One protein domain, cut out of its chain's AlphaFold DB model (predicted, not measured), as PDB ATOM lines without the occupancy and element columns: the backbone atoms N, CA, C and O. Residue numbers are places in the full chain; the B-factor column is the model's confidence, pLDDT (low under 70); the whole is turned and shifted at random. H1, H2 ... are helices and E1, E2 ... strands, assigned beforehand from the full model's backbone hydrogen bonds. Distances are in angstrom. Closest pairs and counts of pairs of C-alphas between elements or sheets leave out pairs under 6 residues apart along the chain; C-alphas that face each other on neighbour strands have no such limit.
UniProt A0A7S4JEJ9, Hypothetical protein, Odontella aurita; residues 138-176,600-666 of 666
ATOM      1  N   LEU A 138     -42.433  52.621   6.251       94.31
ATOM      2  CA  LEU A 138     -42.643  51.280   5.686       94.31
ATOM      3  C   LEU A 138     -43.621  50.445   6.533       94.31
ATOM      4  O   LEU A 138     -44.363  49.630   5.998       94.31
ATOM      5  N   GLU A 139     -43.656  50.680   7.846       94.25
ATOM      6  CA  GLU A 139     -44.606  50.030   8.755       94.25
ATOM      7  C   GLU A 139     -46.048  50.479   8.484       94.25
ATOM      8  O   GLU A 139     -46.952  49.646   8.476       94.25
ATOM      9  N   ASP A 140     -46.262  51.764   8.179       93.31
ATOM     10  CA  ASP A 140     -47.580  52.265   7.765       93.31
ATOM     11  C   ASP A 140     -48.021  51.624   6.433       93.31
ATOM     12  O   ASP A 140     -49.206  51.394   6.211       93.31
ATOM     13  N   GLU A 141     -47.083  51.327   5.527       95.12
ATOM     14  CA  GLU A 141     -47.386  50.618   4.276       95.12
ATOM     15  C   GLU A 141     -47.735  49.151   4.508       95.12
ATOM     16  O   GLU A 141     -48.653  48.643   3.869       95.12
ATOM     17  N   ALA A 142     -47.040  48.483   5.429       95.44
ATOM     18  CA  ALA A 142     -47.393  47.134   5.856       95.44
ATOM     19  C   ALA A 142     -48.772  47.100   6.529       95.44
ATOM     20  O   ALA A 142     -49.545  46.179   6.270       95.44
ATOM     21  N   ASP A 143     -49.130  48.127   7.307       93.62
ATOM     22  CA  ASP A 143     -50.486  48.273   7.847       93.62
ATOM     23  C   ASP A 143     -51.514  48.386   6.723       93.62
ATOM     24  O   ASP A 143     -52.495  47.648   6.707       93.62
ATOM     25  N   VAL A 144     -51.279  49.277   5.756       93.06
ATOM     26  CA  VAL A 144     -52.166  49.450   4.596       93.06
ATOM     27  C   VAL A 144     -52.284  48.155   3.793       93.06
ATOM     28  O   VAL A 144     -53.381  47.812   3.360       93.06
ATOM     29  N   PHE A 145     -51.184  47.419   3.618       94.94
ATOM     30  CA  PHE A 145     -51.182  46.134   2.931       94.94
ATOM     31  C   PHE A 145     -52.062  45.107   3.650       94.94
ATOM     32  O   PHE A 145     -52.942  44.535   3.013       94.94
ATOM     33  N   LEU A 146     -51.863  44.906   4.956       93.94
ATOM     34  CA  LEU A 146     -52.603  43.927   5.766       93.94
ATOM     35  C   LEU A 146     -54.083  44.286   5.938       93.94
ATOM     36  O   LEU A 146     -54.925  43.408   6.085       93.94
ATOM     37  N   LEU A 147     -54.402  45.580   5.926       92.19
ATOM     38  CA  LEU A 147     -55.761  46.103   6.060       92.19
ATOM     39  C   LEU A 147     -56.506  46.238   4.726       92.19
ATOM     40  O   LEU A 147     -57.666  46.674   4.721       92.19
ATOM     41  N   GLY A 148     -55.842  45.903   3.616       90.06
ATOM     42  CA  GLY A 148     -56.434  45.881   2.287       90.06
ATOM     43  C   GLY A 148     -57.600  44.889   2.186       90.06
ATOM     44  O   GLY A 148     -57.743  44.008   3.035       90.06
ATOM     45  N   PRO A 149     -58.449  45.020   1.152       88.31
ATOM     46  CA  PRO A 149     -59.550  44.087   0.938       88.31
ATOM     47  C   PRO A 149     -59.015  42.668   0.730       88.31
ATOM     48  O   PRO A 149     -57.966  42.476   0.105       88.31
ATOM     49  N   ILE A 150     -59.750  41.686   1.248       85.00
ATOM     50  CA  ILE A 150     -59.509  40.273   0.956       85.00
ATOM     51  C   ILE A 150     -60.377  39.929  -0.246       85.00
ATOM     52  O   ILE A 150     -61.597  40.104  -0.212       85.00
ATOM     53  N   VAL A 151     -59.724  39.493  -1.315       85.31
ATOM     54  CA  VAL A 151     -60.364  39.105  -2.565       85.31
ATOM     55  C   VAL A 151     -60.344  37.581  -2.645       85.31
ATOM     56  O   VAL A 151     -59.310  36.970  -2.371       85.31
ATOM     57  N   ASP A 152     -61.482  36.973  -2.978       81.06
ATOM     58  CA  ASP A 152     -61.562  35.543  -3.246       81.06
ATOM     59  C   ASP A 152     -60.784  35.197  -4.526       81.06
ATOM     60  O   ASP A 152     -60.371  36.076  -5.296       81.06
ATOM     61  N   PRO A 153     -60.577  33.901  -4.780       74.25
ATOM     62  CA  PRO A 153     -59.895  33.454  -5.983       74.25
ATOM     63  C   PRO A 153     -60.613  33.842  -7.294       74.25
ATOM     64  O   PRO A 153     -59.991  33.892  -8.353       74.25
ATOM     65  N   HIS A 154     -61.901  34.194  -7.227       82.12
ATOM     66  CA  HIS A 154     -62.738  34.631  -8.349       82.12
ATOM     67  C   HIS A 154     -62.768  36.154  -8.539       82.12
ATOM     68  O   HIS A 154     -63.512  36.661  -9.383       82.12
ATOM     69  N   GLY A 155     -61.987  36.911  -7.766       80.94
ATOM     70  CA  GLY A 155     -61.946  38.370  -7.848       80.94
ATOM     71  C   GLY A 155     -63.059  39.095  -7.077       80.94
ATOM     72  O   GLY A 155     -63.158  40.321  -7.172       80.94
ATOM     73  N   ARG A 156     -63.897  38.389  -6.310       83.75
ATOM     74  CA  ARG A 156     -64.955  38.970  -5.472       83.75
ATOM     75  C   ARG A 156     -64.371  39.398  -4.133       83.75
ATOM     76  O   ARG A 156     -63.486  38.760  -3.579       83.75
ATOM     77  N   ILE A 157     -64.863  40.497  -3.580       79.56
ATOM     78  CA  ILE A 157     -64.416  40.974  -2.267       79.56
ATOM     79  C   ILE A 157     -65.139  40.150  -1.192       79.56
ATOM     80  O   ILE A 157     -66.343  40.314  -1.024       79.56
ATOM     81  N   VAL A 158     -64.417  39.279  -0.478       77.50
ATOM     82  CA  VAL A 158     -64.973  38.422   0.598       77.50
ATOM     83  C   VAL A 158     -65.154  39.202   1.883       77.50
ATOM     84  O   VAL A 158     -66.119  39.025   2.618       77.50
ATOM     85  N   SER A 159     -64.201  40.083   2.165       72.69
ATOM     86  CA  SER A 159     -64.223  40.929   3.344       72.69
ATOM     87  C   SER A 159     -64.029  42.363   2.875       72.69
ATOM     88  O   SER A 159     -63.002  42.635   2.230       72.69
ATOM     89  N   PRO A 160     -64.991  43.276   3.136       60.84
ATOM     90  CA  PRO A 160     -64.791  44.681   2.828       60.84
ATOM     91  C   PRO A 160     -63.477  45.122   3.473       60.84
ATOM     92  O   PRO A 160     -63.112  44.660   4.561       60.84
ATOM     93  N   GLY A 161     -62.724  45.973   2.768       60.09
ATOM     94  CA  GLY A 161     -61.495  46.540   3.318       60.09
ATOM     95  C   GLY A 161     -61.764  47.063   4.727       60.09
ATOM     96  O   GLY A 161     -62.876  47.492   5.022       60.09
ATOM     97  N   SER A 162     -60.765  47.004   5.607       59.44
ATOM     98  CA  SER A 162     -60.968  47.166   7.055       59.44
ATOM     99  C   SER A 162     -61.673  48.453   7.506       59.44
ATOM    100  O   SER A 162     -61.919  48.578   8.696       59.44
ATOM    101  N   GLU A 163     -61.980  49.400   6.613       59.84
ATOM    102  CA  GLU A 163     -62.703  50.648   6.864       59.84
ATOM    103  C   GLU A 163     -64.012  50.479   7.648       59.84
ATOM    104  O   GLU A 163     -64.323  51.385   8.423       59.84
ATOM    105  N   ASP A 164     -64.644  49.302   7.603       60.59
ATOM    106  CA  ASP A 164     -65.843  48.977   8.390       60.59
ATOM    107  C   ASP A 164     -65.561  48.184   9.684       60.59
ATOM    108  O   ASP A 164     -66.404  48.127  10.578       60.59
ATOM    109  N   LEU A 165     -64.355  47.619   9.852       66.31
ATOM    110  CA  LEU A 165     -63.986  46.888  11.070       66.31
ATOM    111  C   LEU A 165     -63.751  47.858  12.243       66.31
ATOM    112  O   LEU A 165     -63.067  48.885  12.065       66.31
ATOM    113  N   PRO A 166     -64.205  47.519  13.465       77.06
ATOM    114  CA  PRO A 166     -63.875  48.252  14.679       77.06
ATOM    115  C   PRO A 166     -62.362  48.462  14.825       77.06
ATOM    116  O   PRO A 166     -61.553  47.572  14.556       77.06
ATOM    117  N   SER A 167     -61.948  49.633  15.323       76.50
ATOM    118  CA  SER A 167     -60.525  49.978  15.513       76.50
ATOM    119  C   SER A 167     -59.740  48.914  16.303       76.50
ATOM    120  O   SER A 167     -58.550  48.705  16.058       76.50
ATOM    121  N   ALA A 168     -60.404  48.227  17.237       76.44
ATOM    122  CA  ALA A 168     -59.820  47.145  18.021       76.44
ATOM    123  C   ALA A 168     -59.470  45.913  17.168       76.44
ATOM    124  O   ALA A 168     -58.374  45.376  17.310       76.44
ATOM    125  N   GLU A 169     -60.343  45.495  16.252       74.81
ATOM    126  CA  GLU A 169     -60.112  44.337  15.380       74.81
ATOM    127  C   GLU A 169     -59.036  44.606  14.335       74.81
ATOM    128  O   GLU A 169     -58.182  43.753  14.097       74.81
ATOM    129  N   ARG A 170     -58.979  45.832  13.798       76.12
ATOM    130  CA  ARG A 170     -57.863  46.243  12.931       76.12
ATOM    131  C   ARG A 170     -56.528  46.084  13.647       76.12
ATOM    132  O   ARG A 170     -55.599  45.498  13.108       76.12
ATOM    133  N   LYS A 171     -56.442  46.553  14.895       78.12
ATOM    134  CA  LYS A 171     -55.228  46.412  15.713       78.12
ATOM    135  C   LYS A 171     -54.883  44.951  16.010       78.12
ATOM    136  O   LYS A 171     -53.696  44.660  16.134       78.12
ATOM    137  N   LYS A 172     -55.877  44.060  16.129       77.12
ATOM    138  CA  LYS A 172     -55.658  42.612  16.282       77.12
ATOM    139  C   LYS A 172     -55.032  42.017  15.015       77.12
ATOM    140  O   LYS A 172     -54.003  41.368  15.134       77.12
ATOM    141  N   LYS A 173     -55.565  42.312  13.820       78.06
ATOM    142  CA  LYS A 173     -55.022  41.809  12.536       78.06
ATOM    143  C   LYS A 173     -53.590  42.266  12.245       78.06
ATOM    144  O   LYS A 173     -52.854  41.582  11.548       78.06
ATOM    145  N   LEU A 174     -53.186  43.423  12.766       85.94
ATOM    146  CA  LEU A 174     -51.855  43.985  12.523       85.94
ATOM    147  C   LEU A 174     -50.738  43.350  13.354       85.94
ATOM    148  O   LEU A 174     -49.573  43.663  13.120       85.94
ATOM    149  N   LYS A 175     -51.062  42.523  14.350       88.06
ATOM    150  CA  LYS A 175     -50.075  41.943  15.259       88.06
ATOM    151  C   LYS A 175     -50.205  40.426  15.270       88.06
ATOM    152  O   LYS A 175     -51.317  39.921  15.125       88.06
ATOM    153  N   PRO A 176     -49.102  39.695  15.499       85.38
ATOM    154  CA  PRO A 176     -49.220  38.281  15.801       85.38
ATOM    155  C   PRO A 176     -50.138  38.104  17.025       85.38
ATOM    156  O   PRO A 176     -50.150  38.977  17.908       85.38
ATOM    157  N   ARG A 600     -52.485  40.413 -12.640       94.50
ATOM    158  CA  ARG A 600     -53.121  41.203 -11.572       94.50
ATOM    159  C   ARG A 600     -53.902  40.307 -10.612       94.50
ATOM    160  O   ARG A 600     -53.794  40.496  -9.405       94.50
ATOM    161  N   ASP A 601     -54.630  39.341 -11.157       93.25
ATOM    162  CA  ASP A 601     -55.447  38.413 -10.382       93.25
ATOM    163  C   ASP A 601     -54.533  37.476  -9.588       93.25
ATOM    164  O   ASP A 601     -54.717  37.330  -8.385       93.25
ATOM    165  N   ALA A 602     -53.461  36.969 -10.211       94.38
ATOM    166  CA  ALA A 602     -52.425  36.179  -9.538       94.38
ATOM    167  C   ALA A 602     -51.868  36.886  -8.288       94.38
ATOM    168  O   ALA A 602     -51.841  36.309  -7.201       94.38
ATOM    169  N   VAL A 603     -51.470  38.157  -8.430       95.69
ATOM    170  CA  VAL A 603     -50.991  38.974  -7.305       95.69
ATOM    171  C   VAL A 603     -52.093  39.174  -6.267       95.69
ATOM    172  O   VAL A 603     -51.843  38.986  -5.082       95.69
ATOM    173  N   SER A 604     -53.307  39.532  -6.692       93.62
ATOM    174  CA  SER A 604     -54.424  39.803  -5.781       93.62
ATOM    175  C   SER A 604     -54.790  38.585  -4.931       93.62
ATOM    176  O   SER A 604     -54.984  38.729  -3.725       93.62
ATOM    177  N   MET A 605     -54.846  37.394  -5.529       90.81
ATOM    178  CA  MET A 605     -55.142  36.141  -4.826       90.81
ATOM    179  C   MET A 605     -54.070  35.817  -3.780       90.81
ATOM    180  O   MET A 605     -54.385  35.595  -2.611       90.81
ATOM    181  N   MET A 606     -52.793  35.856  -4.176       94.31
ATOM    182  CA  MET A 606     -51.675  35.565  -3.272       94.31
ATOM    183  C   MET A 606     -51.559  36.601  -2.142       94.31
ATOM    184  O   MET A 606     -51.350  36.239  -0.985       94.31
ATOM    185  N   GLU A 607     -51.734  37.893  -2.441       95.50
ATOM    186  CA  GLU A 607     -51.759  38.942  -1.416       95.50
ATOM    187  C   GLU A 607     -52.939  38.769  -0.456       95.50
ATOM    188  O   GLU A 607     -52.771  38.983   0.742       95.50
ATOM    189  N   SER A 608     -54.113  38.370  -0.954       91.50
ATOM    190  CA  SER A 608     -55.313  38.188  -0.127       91.50
ATOM    191  C   SER A 608     -55.133  37.087   0.913       91.50
ATOM    192  O   SER A 608     -55.529  37.287   2.059       91.50
ATOM    193  N   LEU A 609     -54.440  35.994   0.577       89.94
ATOM    194  CA  LEU A 609     -54.037  34.992   1.566       89.94
ATOM    195  C   LEU A 609     -53.118  35.571   2.638       89.94
ATOM    196  O   LEU A 609     -53.353  35.394   3.830       89.94
ATOM    197  N   VAL A 610     -52.079  36.304   2.232       94.75
ATOM    198  CA  VAL A 610     -51.170  36.925   3.201       94.75
ATOM    199  C   VAL A 610     -51.933  37.897   4.106       94.75
ATOM    200  O   VAL A 610     -51.660  37.937   5.299       94.75
ATOM    201  N   ARG A 611     -52.910  38.646   3.581       94.06
ATOM    202  CA  ARG A 611     -53.779  39.534   4.378       94.06
ATOM    203  C   ARG A 611     -54.692  38.779   5.338       94.06
ATOM    204  O   ARG A 611     -54.951  39.280   6.429       94.06
ATOM    205  N   GLU A 612     -55.193  37.615   4.933       89.38
ATOM    206  CA  GLU A 612     -56.069  36.777   5.752       89.38
ATOM    207  C   GLU A 612     -55.345  36.306   7.017       89.38
ATOM    208  O   GLU A 612     -55.816  36.543   8.130       89.38
ATOM    209  N   ASN A 613     -54.174  35.688   6.854       89.94
ATOM    210  CA  ASN A 613     -53.341  35.248   7.969       89.94
ATOM    211  C   ASN A 613     -51.863  35.152   7.541       89.94
ATOM    212  O   ASN A 613     -51.450  34.133   6.975       89.94
ATOM    213  N   PRO A 614     -51.033  36.173   7.837       94.00
ATOM    214  CA  PRO A 614     -49.621  36.168   7.456       94.00
ATOM    215  C   PRO A 614     -48.857  34.973   8.023       94.00
ATOM    216  O   PRO A 614     -48.027  34.389   7.334       94.00
ATOM    217  N   THR A 615     -49.154  34.575   9.258       90.81
ATOM    218  CA  THR A 615     -48.482  33.461   9.932       90.81
ATOM    219  C   THR A 615     -48.690  32.141   9.196       90.81
ATOM    220  O   THR A 615     -47.727  31.405   8.969       90.81
ATOM    221  N   LYS A 616     -49.931  31.872   8.776       88.06
ATOM    222  CA  LYS A 616     -50.303  30.645   8.063       88.06
ATOM    223  C   LYS A 616     -49.817  30.670   6.611       88.06
ATOM    224  O   LYS A 616     -49.173  29.725   6.168       88.06
ATOM    225  N   TYR A 617     -50.079  31.754   5.879       92.06
ATOM    226  CA  TYR A 617     -49.982  31.738   4.415       92.06
ATOM    227  C   TYR A 617     -48.722  32.386   3.831       92.06
ATOM    228  O   TYR A 617     -48.340  32.061   2.703       92.06
ATOM    229  N   LEU A 618     -48.037  33.277   4.560       95.38
ATOM    230  CA  LEU A 618     -46.772  33.845   4.085       95.38
ATOM    231  C   LEU A 618     -45.658  32.814   4.277       95.38
ATOM    232  O   LEU A 618     -44.916  32.842   5.251       95.38
ATOM    233  N   THR A 619     -45.566  31.849   3.374       93.56
ATOM    234  CA  THR A 619     -44.478  30.864   3.330       93.56
ATOM    235  C   THR A 619     -43.309  31.391   2.494       93.56
ATOM    236  O   THR A 619     -43.457  32.353   1.742       93.56
ATOM    237  N   GLU A 620     -42.142  30.748   2.573       94.00
ATOM    238  CA  GLU A 620     -41.009  31.062   1.689       94.00
ATOM    239  C   GLU A 620     -41.399  30.998   0.201       94.00
ATOM    240  O   GLU A 620     -41.090  31.916  -0.558       94.00
ATOM    241  N   ARG A 621     -42.132  29.950  -0.205       93.00
ATOM    242  CA  ARG A 621     -42.599  29.783  -1.591       93.00
ATOM    243  C   ARG A 621     -43.547  30.908  -2.001       93.00
ATOM    244  O   ARG A 621     -43.387  31.471  -3.080       93.00
ATOM    245  N   MET A 622     -44.488  31.267  -1.124       94.81
ATOM    246  CA  MET A 622     -45.421  32.369  -1.364       94.81
ATOM    247  C   MET A 622     -44.681  33.707  -1.504       94.81
ATOM    248  O   MET A 622     -44.920  34.450  -2.454       94.81
ATOM    249  N   ALA A 623     -43.734  33.994  -0.603       96.50
ATOM    250  CA  ALA A 623     -42.924  35.209  -0.652       96.50
ATOM    251  C   ALA A 623     -42.106  35.295  -1.948       96.50
ATOM    252  O   ALA A 623     -42.131  36.327  -2.622       96.50
ATOM    253  N   PHE A 624     -41.443  34.204  -2.336       95.75
ATOM    254  CA  PHE A 624     -40.665  34.131  -3.569       95.75
ATOM    255  C   PHE A 624     -41.530  34.361  -4.819       95.75
ATOM    256  O   PHE A 624     -41.157  35.141  -5.705       95.75
ATOM    257  N   ASN A 625     -42.704  33.725  -4.882       95.12
ATOM    258  CA  ASN A 625     -43.623  33.851  -6.012       95.12
ATOM    259  C   ASN A 625     -44.200  35.268  -6.117       95.12
ATOM    260  O   ASN A 625     -44.137  35.864  -7.193       95.12
ATOM    261  N   LEU A 626     -44.649  35.863  -5.006       96.81
ATOM    262  CA  LEU A 626     -45.093  37.261  -4.968       96.81
ATOM    263  C   LEU A 626     -43.993  38.228  -5.421       96.81
ATOM    264  O   LEU A 626     -44.240  39.103  -6.249       96.81
ATOM    265  N   CYS A 627     -42.762  38.050  -4.938       97.00
ATOM    266  CA  CYS A 627     -41.636  38.897  -5.332       97.00
ATOM    267  C   CYS A 627     -41.330  38.788  -6.830       97.00
ATOM    268  O   CYS A 627     -41.036  39.799  -7.468       97.00
ATOM    269  N   THR A 628     -41.446  37.587  -7.400       95.75
ATOM    270  CA  THR A 628     -41.294  37.356  -8.842       95.75
ATOM    271  C   THR A 628     -42.418  38.028  -9.634       95.75
ATOM    272  O   THR A 628     -42.148  38.735 -10.603       95.75
ATOM    273  N   LEU A 629     -43.673  37.913  -9.191       96.00
ATOM    274  CA  LEU A 629     -44.807  38.598  -9.822       96.00
ATOM    275  C   LEU A 629     -44.674  40.128  -9.757       96.00
ATOM    276  O   LEU A 629     -45.012  40.818 -10.719       96.00
ATOM    277  N   TYR A 630     -44.144  40.679  -8.663       97.00
ATOM    278  CA  TYR A 630     -43.878  42.114  -8.556       97.00
ATOM    279  C   TYR A 630     -42.798  42.589  -9.527       97.00
ATOM    280  O   TYR A 630     -42.917  43.687 -10.059       97.00
ATOM    281  N   GLU A 631     -41.741  41.807  -9.753       96.00
ATOM    282  CA  GLU A 631     -40.718  42.116 -10.766       96.00
ATOM    283  C   GLU A 631     -41.288  42.108 -12.185       96.00
ATOM    284  O   GLU A 631     -40.938  42.970 -12.985       96.00
ATOM    285  N   LEU A 632     -42.170  41.155 -12.492       95.69
ATOM    286  CA  LEU A 632     -42.775  41.031 -13.818       95.69
ATOM    287  C   LEU A 632     -43.838  42.107 -14.079       95.69
ATOM    288  O   LEU A 632     -43.980  42.581 -15.204       95.69
ATOM    289  N   GLY A 633     -44.599  42.483 -13.046       94.50
ATOM    290  CA  GLY A 633     -45.807  43.294 -13.192       94.50
ATOM    291  C   GLY A 633     -45.739  44.724 -12.686       94.50
ATOM    292  O   GLY A 633     -46.760  45.412 -12.690       94.50
ATOM    293  N   SER A 634     -44.600  45.192 -12.189       94.38
ATOM    294  CA  SER A 634     -44.441  46.561 -11.685       94.38
ATOM    295  C   SER A 634     -43.101  47.146 -12.124       94.38
ATOM    296  O   SER A 634     -42.157  46.415 -12.408       94.38
ATOM    297  N   ASP A 635     -42.999  48.476 -12.176       96.44
ATOM    298  CA  ASP A 635     -41.701  49.124 -12.370       96.44
ATOM    299  C   ASP A 635     -40.741  48.784 -11.213       96.44
ATOM    300  O   ASP A 635     -41.171  48.403 -10.119       96.44
ATOM    301  N   GLY A 636     -39.433  48.935 -11.442       94.88
ATOM    302  CA  GLY A 636     -38.411  48.529 -10.474       94.88
ATOM    303  C   GLY A 636     -38.570  49.168  -9.091       94.88
ATOM    304  O   GLY A 636     -38.403  48.478  -8.089       94.88
ATOM    305  N   ALA A 637     -38.960  50.446  -9.014       95.81
ATOM    306  CA  ALA A 637     -39.126  51.140  -7.737       95.81
ATOM    307  C   ALA A 637     -40.380  50.658  -6.989       95.81
ATOM    308  O   ALA A 637     -40.336  50.422  -5.779       95.81
ATOM    309  N   THR A 638     -41.493  50.471  -7.702       96.00
ATOM    310  CA  THR A 638     -42.735  49.926  -7.139       96.00
ATOM    311  C   THR A 638     -42.550  48.479  -6.681       96.00
ATOM    312  O   THR A 638     -42.980  48.128  -5.581       96.00
ATOM    313  N   SER A 639     -41.886  47.647  -7.487       96.62
ATOM    314  CA  SER A 639     -41.577  46.251  -7.158       96.62
ATOM    315  C   SER A 639     -40.727  46.156  -5.891       96.62
ATOM    316  O   SER A 639     -41.103  45.484  -4.932       96.62
ATOM    317  N   GLU A 640     -39.623  46.902  -5.836       96.69
ATOM    318  CA  GLU A 640     -38.728  46.927  -4.680       96.69
ATOM    319  C   GLU A 640     -39.439  47.408  -3.405       96.69
ATOM    320  O   GLU A 640     -39.248  46.844  -2.327       96.69
ATOM    321  N   ARG A 641     -40.323  48.408  -3.521       96.62
ATOM    322  CA  ARG A 641     -41.148  48.880  -2.404       96.62
ATOM    323  C   ARG A 641     -42.101  47.796  -1.896       96.62
ATOM    324  O   ARG A 641     -42.126  47.546  -0.695       96.62
ATOM    325  N   LYS A 642     -42.829  47.106  -2.782       97.38
ATOM    326  CA  LYS A 642     -43.738  46.008  -2.398       97.38
ATOM    327  C   LYS A 642     -43.002  44.849  -1.722       97.38
ATOM    328  O   LYS A 642     -43.468  44.342  -0.707       97.38
ATOM    329  N   LYS A 643     -41.820  44.478  -2.223       97.81
ATOM    330  CA  LYS A 643     -40.957  43.465  -1.594       97.81
ATOM    331  C   LYS A 643     -40.547  43.859  -0.173       97.81
ATOM    332  O   LYS A 643     -40.640  43.041   0.736       97.81
ATOM    333  N   ARG A 644     -40.148  45.121   0.038       97.50
ATOM    334  CA  ARG A 644     -39.827  45.652   1.378       97.50
ATOM    335  C   ARG A 644     -41.034  45.625   2.313       97.50
ATOM    336  O   ARG A 644     -40.872  45.309   3.486       97.50
ATOM    337  N   VAL A 645     -42.231  45.926   1.806       97.88
ATOM    338  CA  VAL A 645     -43.475  45.816   2.582       97.88
ATOM    339  C   VAL A 645     -43.716  44.367   3.005       97.88
ATOM    340  O   VAL A 645     -43.947  44.111   4.183       97.88
ATOM    341  N   LEU A 646     -43.581  43.409   2.085       97.88
ATOM    342  CA  LEU A 646     -43.747  41.987   2.392       97.88
ATOM    343  C   LEU A 646     -42.708  41.492   3.416       97.88
ATOM    344  O   LEU A 646     -43.047  40.750   4.337       97.88
ATOM    345  N   GLN A 647     -41.461  41.961   3.313       97.50
ATOM    346  CA  GLN A 647     -40.410  41.689   4.296       97.50
ATOM    347  C   GLN A 647     -40.738  42.288   5.673       97.50
ATOM    348  O   GLN A 647     -40.509  41.645   6.699       97.50
ATOM    349  N   ALA A 648     -41.295  43.504   5.714       97.06
ATOM    350  CA  ALA A 648     -41.738  44.133   6.955       97.06
ATOM    351  C   ALA A 648     -42.876  43.337   7.614       97.06
ATOM    352  O   ALA A 648     -42.837  43.120   8.824       97.06
ATOM    353  N   VAL A 649     -43.829  42.820   6.826       97.31
ATOM    354  CA  VAL A 649     -44.875  41.905   7.316       97.31
ATOM    355  C   VAL A 649     -44.249  40.644   7.921       97.31
ATOM    356  O   VAL A 649     -44.528  40.331   9.076       97.31
ATOM    357  N   ALA A 650     -43.347  39.958   7.213       96.81
ATOM    358  CA  ALA A 650     -42.701  38.751   7.739       96.81
ATOM    359  C   ALA A 650     -41.953  39.007   9.061       96.81
ATOM    360  O   ALA A 650     -42.096  38.248  10.021       96.81
ATOM    361  N   LYS A 651     -41.217  40.124   9.148       95.94
ATOM    362  CA  LYS A 651     -40.521  40.543  10.373       95.94
ATOM    363  C   LYS A 651     -41.494  40.829  11.517       95.94
ATOM    364  O   LYS A 651     -41.232  40.441  12.651       95.94
ATOM    365  N   ARG A 652     -42.607  41.506  11.231       95.38
ATOM    366  CA  ARG A 652     -43.622  41.873  12.228       95.38
ATOM    367  C   ARG A 652     -44.301  40.655  12.858       95.38
ATOM    368  O   ARG A 652     -44.645  40.701  14.036       95.38
ATOM    369  N   PHE A 653     -44.482  39.589  12.084       94.62
ATOM    370  CA  PHE A 653     -45.091  38.335  12.537       94.62
ATOM    371  C   PHE A 653     -44.069  37.298  13.025       94.62
ATOM    372  O   PHE A 653     -44.464  36.184  13.345       94.62
ATOM    373  N   PHE A 654     -42.785  37.664  13.137       94.31
ATOM    374  CA  PHE A 654     -41.710  36.783  13.615       94.31
ATOM    375  C   PHE A 654     -41.573  35.481  12.804       94.31
ATOM    376  O   PHE A 654     -41.290  34.420  13.359       94.31
ATOM    377  N   LEU A 655     -41.755  35.561  11.480       94.44
ATOM    378  CA  LEU A 655     -41.646  34.409  10.577       94.44
ATOM    379  C   LEU A 655     -40.173  34.073  10.326       94.44
ATOM    380  O   LEU A 655     -39.585  34.451   9.312       94.44
ATOM    381  N   HIS A 656     -39.554  33.415  11.305       93.81
ATOM    382  CA  HIS A 656     -38.107  33.191  11.338       93.81
ATOM    383  C   HIS A 656     -37.604  32.205  10.277       93.81
ATOM    384  O   HIS A 656     -36.412  32.178   9.984       93.81
ATOM    385  N   ASP A 657     -38.492  31.393   9.711       93.00
ATOM    386  CA  ASP A 657     -38.186  30.442   8.643       93.00
ATOM    387  C   ASP A 657     -38.156  31.077   7.242       93.00
ATOM    388  O   ASP A 657     -37.786  30.407   6.281       93.00
ATOM    389  N   ILE A 658     -38.508  32.361   7.102       95.31
ATOM    390  CA  ILE A 658     -38.412  33.089   5.830       95.31
ATOM    391  C   ILE A 658     -37.148  33.945   5.831       95.31
ATOM    392  O   ILE A 658     -37.092  35.014   6.445       95.31
ATOM    393  N   GLY A 659     -36.134  33.485   5.106       92.62
ATOM    394  CA  GLY A 659     -34.889  34.221   4.938       92.62
ATOM    395  C   GLY A 659     -35.035  35.487   4.082       92.62
ATOM    396  O   GLY A 659     -35.979  35.653   3.304       92.62
ATOM    397  N   SER A 660     -34.082  36.414   4.212       93.81
ATOM    398  CA  SER A 660     -34.056  37.652   3.416       93.81
ATOM    399  C   SER A 660     -33.914  37.395   1.911       93.81
ATOM    400  O   SER A 660     -34.377  38.195   1.099       93.81
ATOM    401  N   GLU A 661     -33.306  36.269   1.536       94.12
ATOM    402  CA  GLU A 661     -33.130  35.817   0.157       94.12
ATOM    403  C   GLU A 661     -34.461  35.595  -0.571       94.12
ATOM    404  O   GLU A 661     -34.544  35.827  -1.779       94.12
ATOM    405  N   CYS A 662     -35.523  35.243   0.161       95.00
ATOM    406  CA  CYS A 662     -36.858  35.007  -0.388       95.00
ATOM    407  C   CYS A 662     -37.459  36.275  -1.010       95.00
ATOM    408  O   CYS A 662     -38.279  36.190  -1.922       95.00
ATOM    409  N   PHE A 663     -37.038  37.455  -0.539       96.12
ATOM    410  CA  PHE A 663     -37.571  38.742  -0.991       96.12
ATOM    411  C   PHE A 663     -36.830  39.324  -2.197       96.12
ATOM    412  O   PHE A 663     -37.336  40.251  -2.832       96.12
ATOM    413  N   ARG A 664     -35.642  38.793  -2.536       91.56
ATOM    414  CA  ARG A 664     -34.827  39.233  -3.687       91.56
ATOM    415  C   ARG A 664     -34.663  40.762  -3.735       91.56
ATOM    416  O   ARG A 664     -34.930  41.405  -4.756       91.56
ATOM    417  N   ILE A 665     -34.302  41.342  -2.590       88.56
ATOM    418  CA  ILE A 665     -33.944  42.757  -2.438       88.56
ATOM    419  C   ILE A 665     -32.415  42.808  -2.496       88.56
ATOM    420  O   ILE A 665     -31.763  42.187  -1.658       88.56
ATOM    421  N   ASN A 666     -31.872  43.467  -3.521       75.12
ATOM    422  CA  ASN A 666     -30.426  43.593  -3.738       75.12
ATOM    423  C   ASN A 666     -29.799  44.692  -2.882       75.12
ATOM    424  O   ASN A 666     -30.499  45.695  -2.607       75.12
TER     425      ASN A 666
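This is residues 138 to 176 and 600 to 666 of the 666 residues of the protein "Hypothetical protein" of Odontella aurita (UniProt A0A7S4JEJ9). Look for a helical hairpin, H5 and H6, with H3 packed on H5 and H1 crossing H6 and reaching the end of H3, while the small helix H7 packs on both H5 and H6. E1 and H2 lie farthest from the middle, and E1 lies beyond H3, on the side away from H5. The printed part has 106 residues, with seven named helices and one named strand in the order H1, E1, H2, H3, H4, H5, H6, H7; the class is mostly helix. It is compact, with a radius of gyration of the C-alphas of 13.2 A, and spans 38 by 29 by 23 A.

Start at H1, residues 138 to 146, and compare it with H6, residues 636 to 652: they touch about perpendicular, at 82 degrees, H6 with residues 644 to 649 alone, and the closest C-alphas are those of Ala 142 and Val 645, 5.3 A apart. H1 and H3, residues 600 to 612, touch only at their ends, with C-alphas 146 and 611 closest at 4.8 A. E1, residues 157 to 159, pairs with no named strand, but residues 150 to 151 pair with it, antiparallel. H2, residues 167 to 173, is close to but not clearly touching H1, with C-alphas 146 and 173 closest at 7.5 A. H3 and H4, residues 614 to 617, only just touch, only at the corner, with 3 pairs of C-alphas within 8 A; C-alphas 610 and 617 are closest at 5.5 A. H3 touches H5, residues 620 to 633, at a tilt of 36 degrees, only just steep, opposite ways; C-alphas 603 and 626 are closest at 6.6 A. H5 and H6 form a hairpin at a shallow tilt of 20 degrees, with C-alphas 630 and 639 closest at 4.9 A; H6 touches H5 with residues 639 to 646 alone. H7, residues 660 to 663, touches H5, C-alphas 624 and 662 being closest at 5.0 A. In H1, H2, H3, H5 and H6 every O i to N i+4 pair is within hydrogen-bond range; H4 and H7 are too short for such a pair.

Find C-alpha 138 at (-42.643, 51.280, 5.686), where H1 begins; it runs 12.4 A. H3 runs 18.1 A from C-alpha 600 at (-53.121, 41.203, -11.572), H5 19.9 A, and H6 24.2 A to C-alpha 652 at (-43.622, 41.873, 12.228).

C-alphas 166 and 666 are farthest apart, at 38.5 A. Residues 177 to 599 are not printed, and C-alphas 176 and 600 stand 27.8 A apart across the cut. Of the links printed whole, none is long. Mean pLDDT of the printed part is 89.5; residues 160 to 165 are under 70.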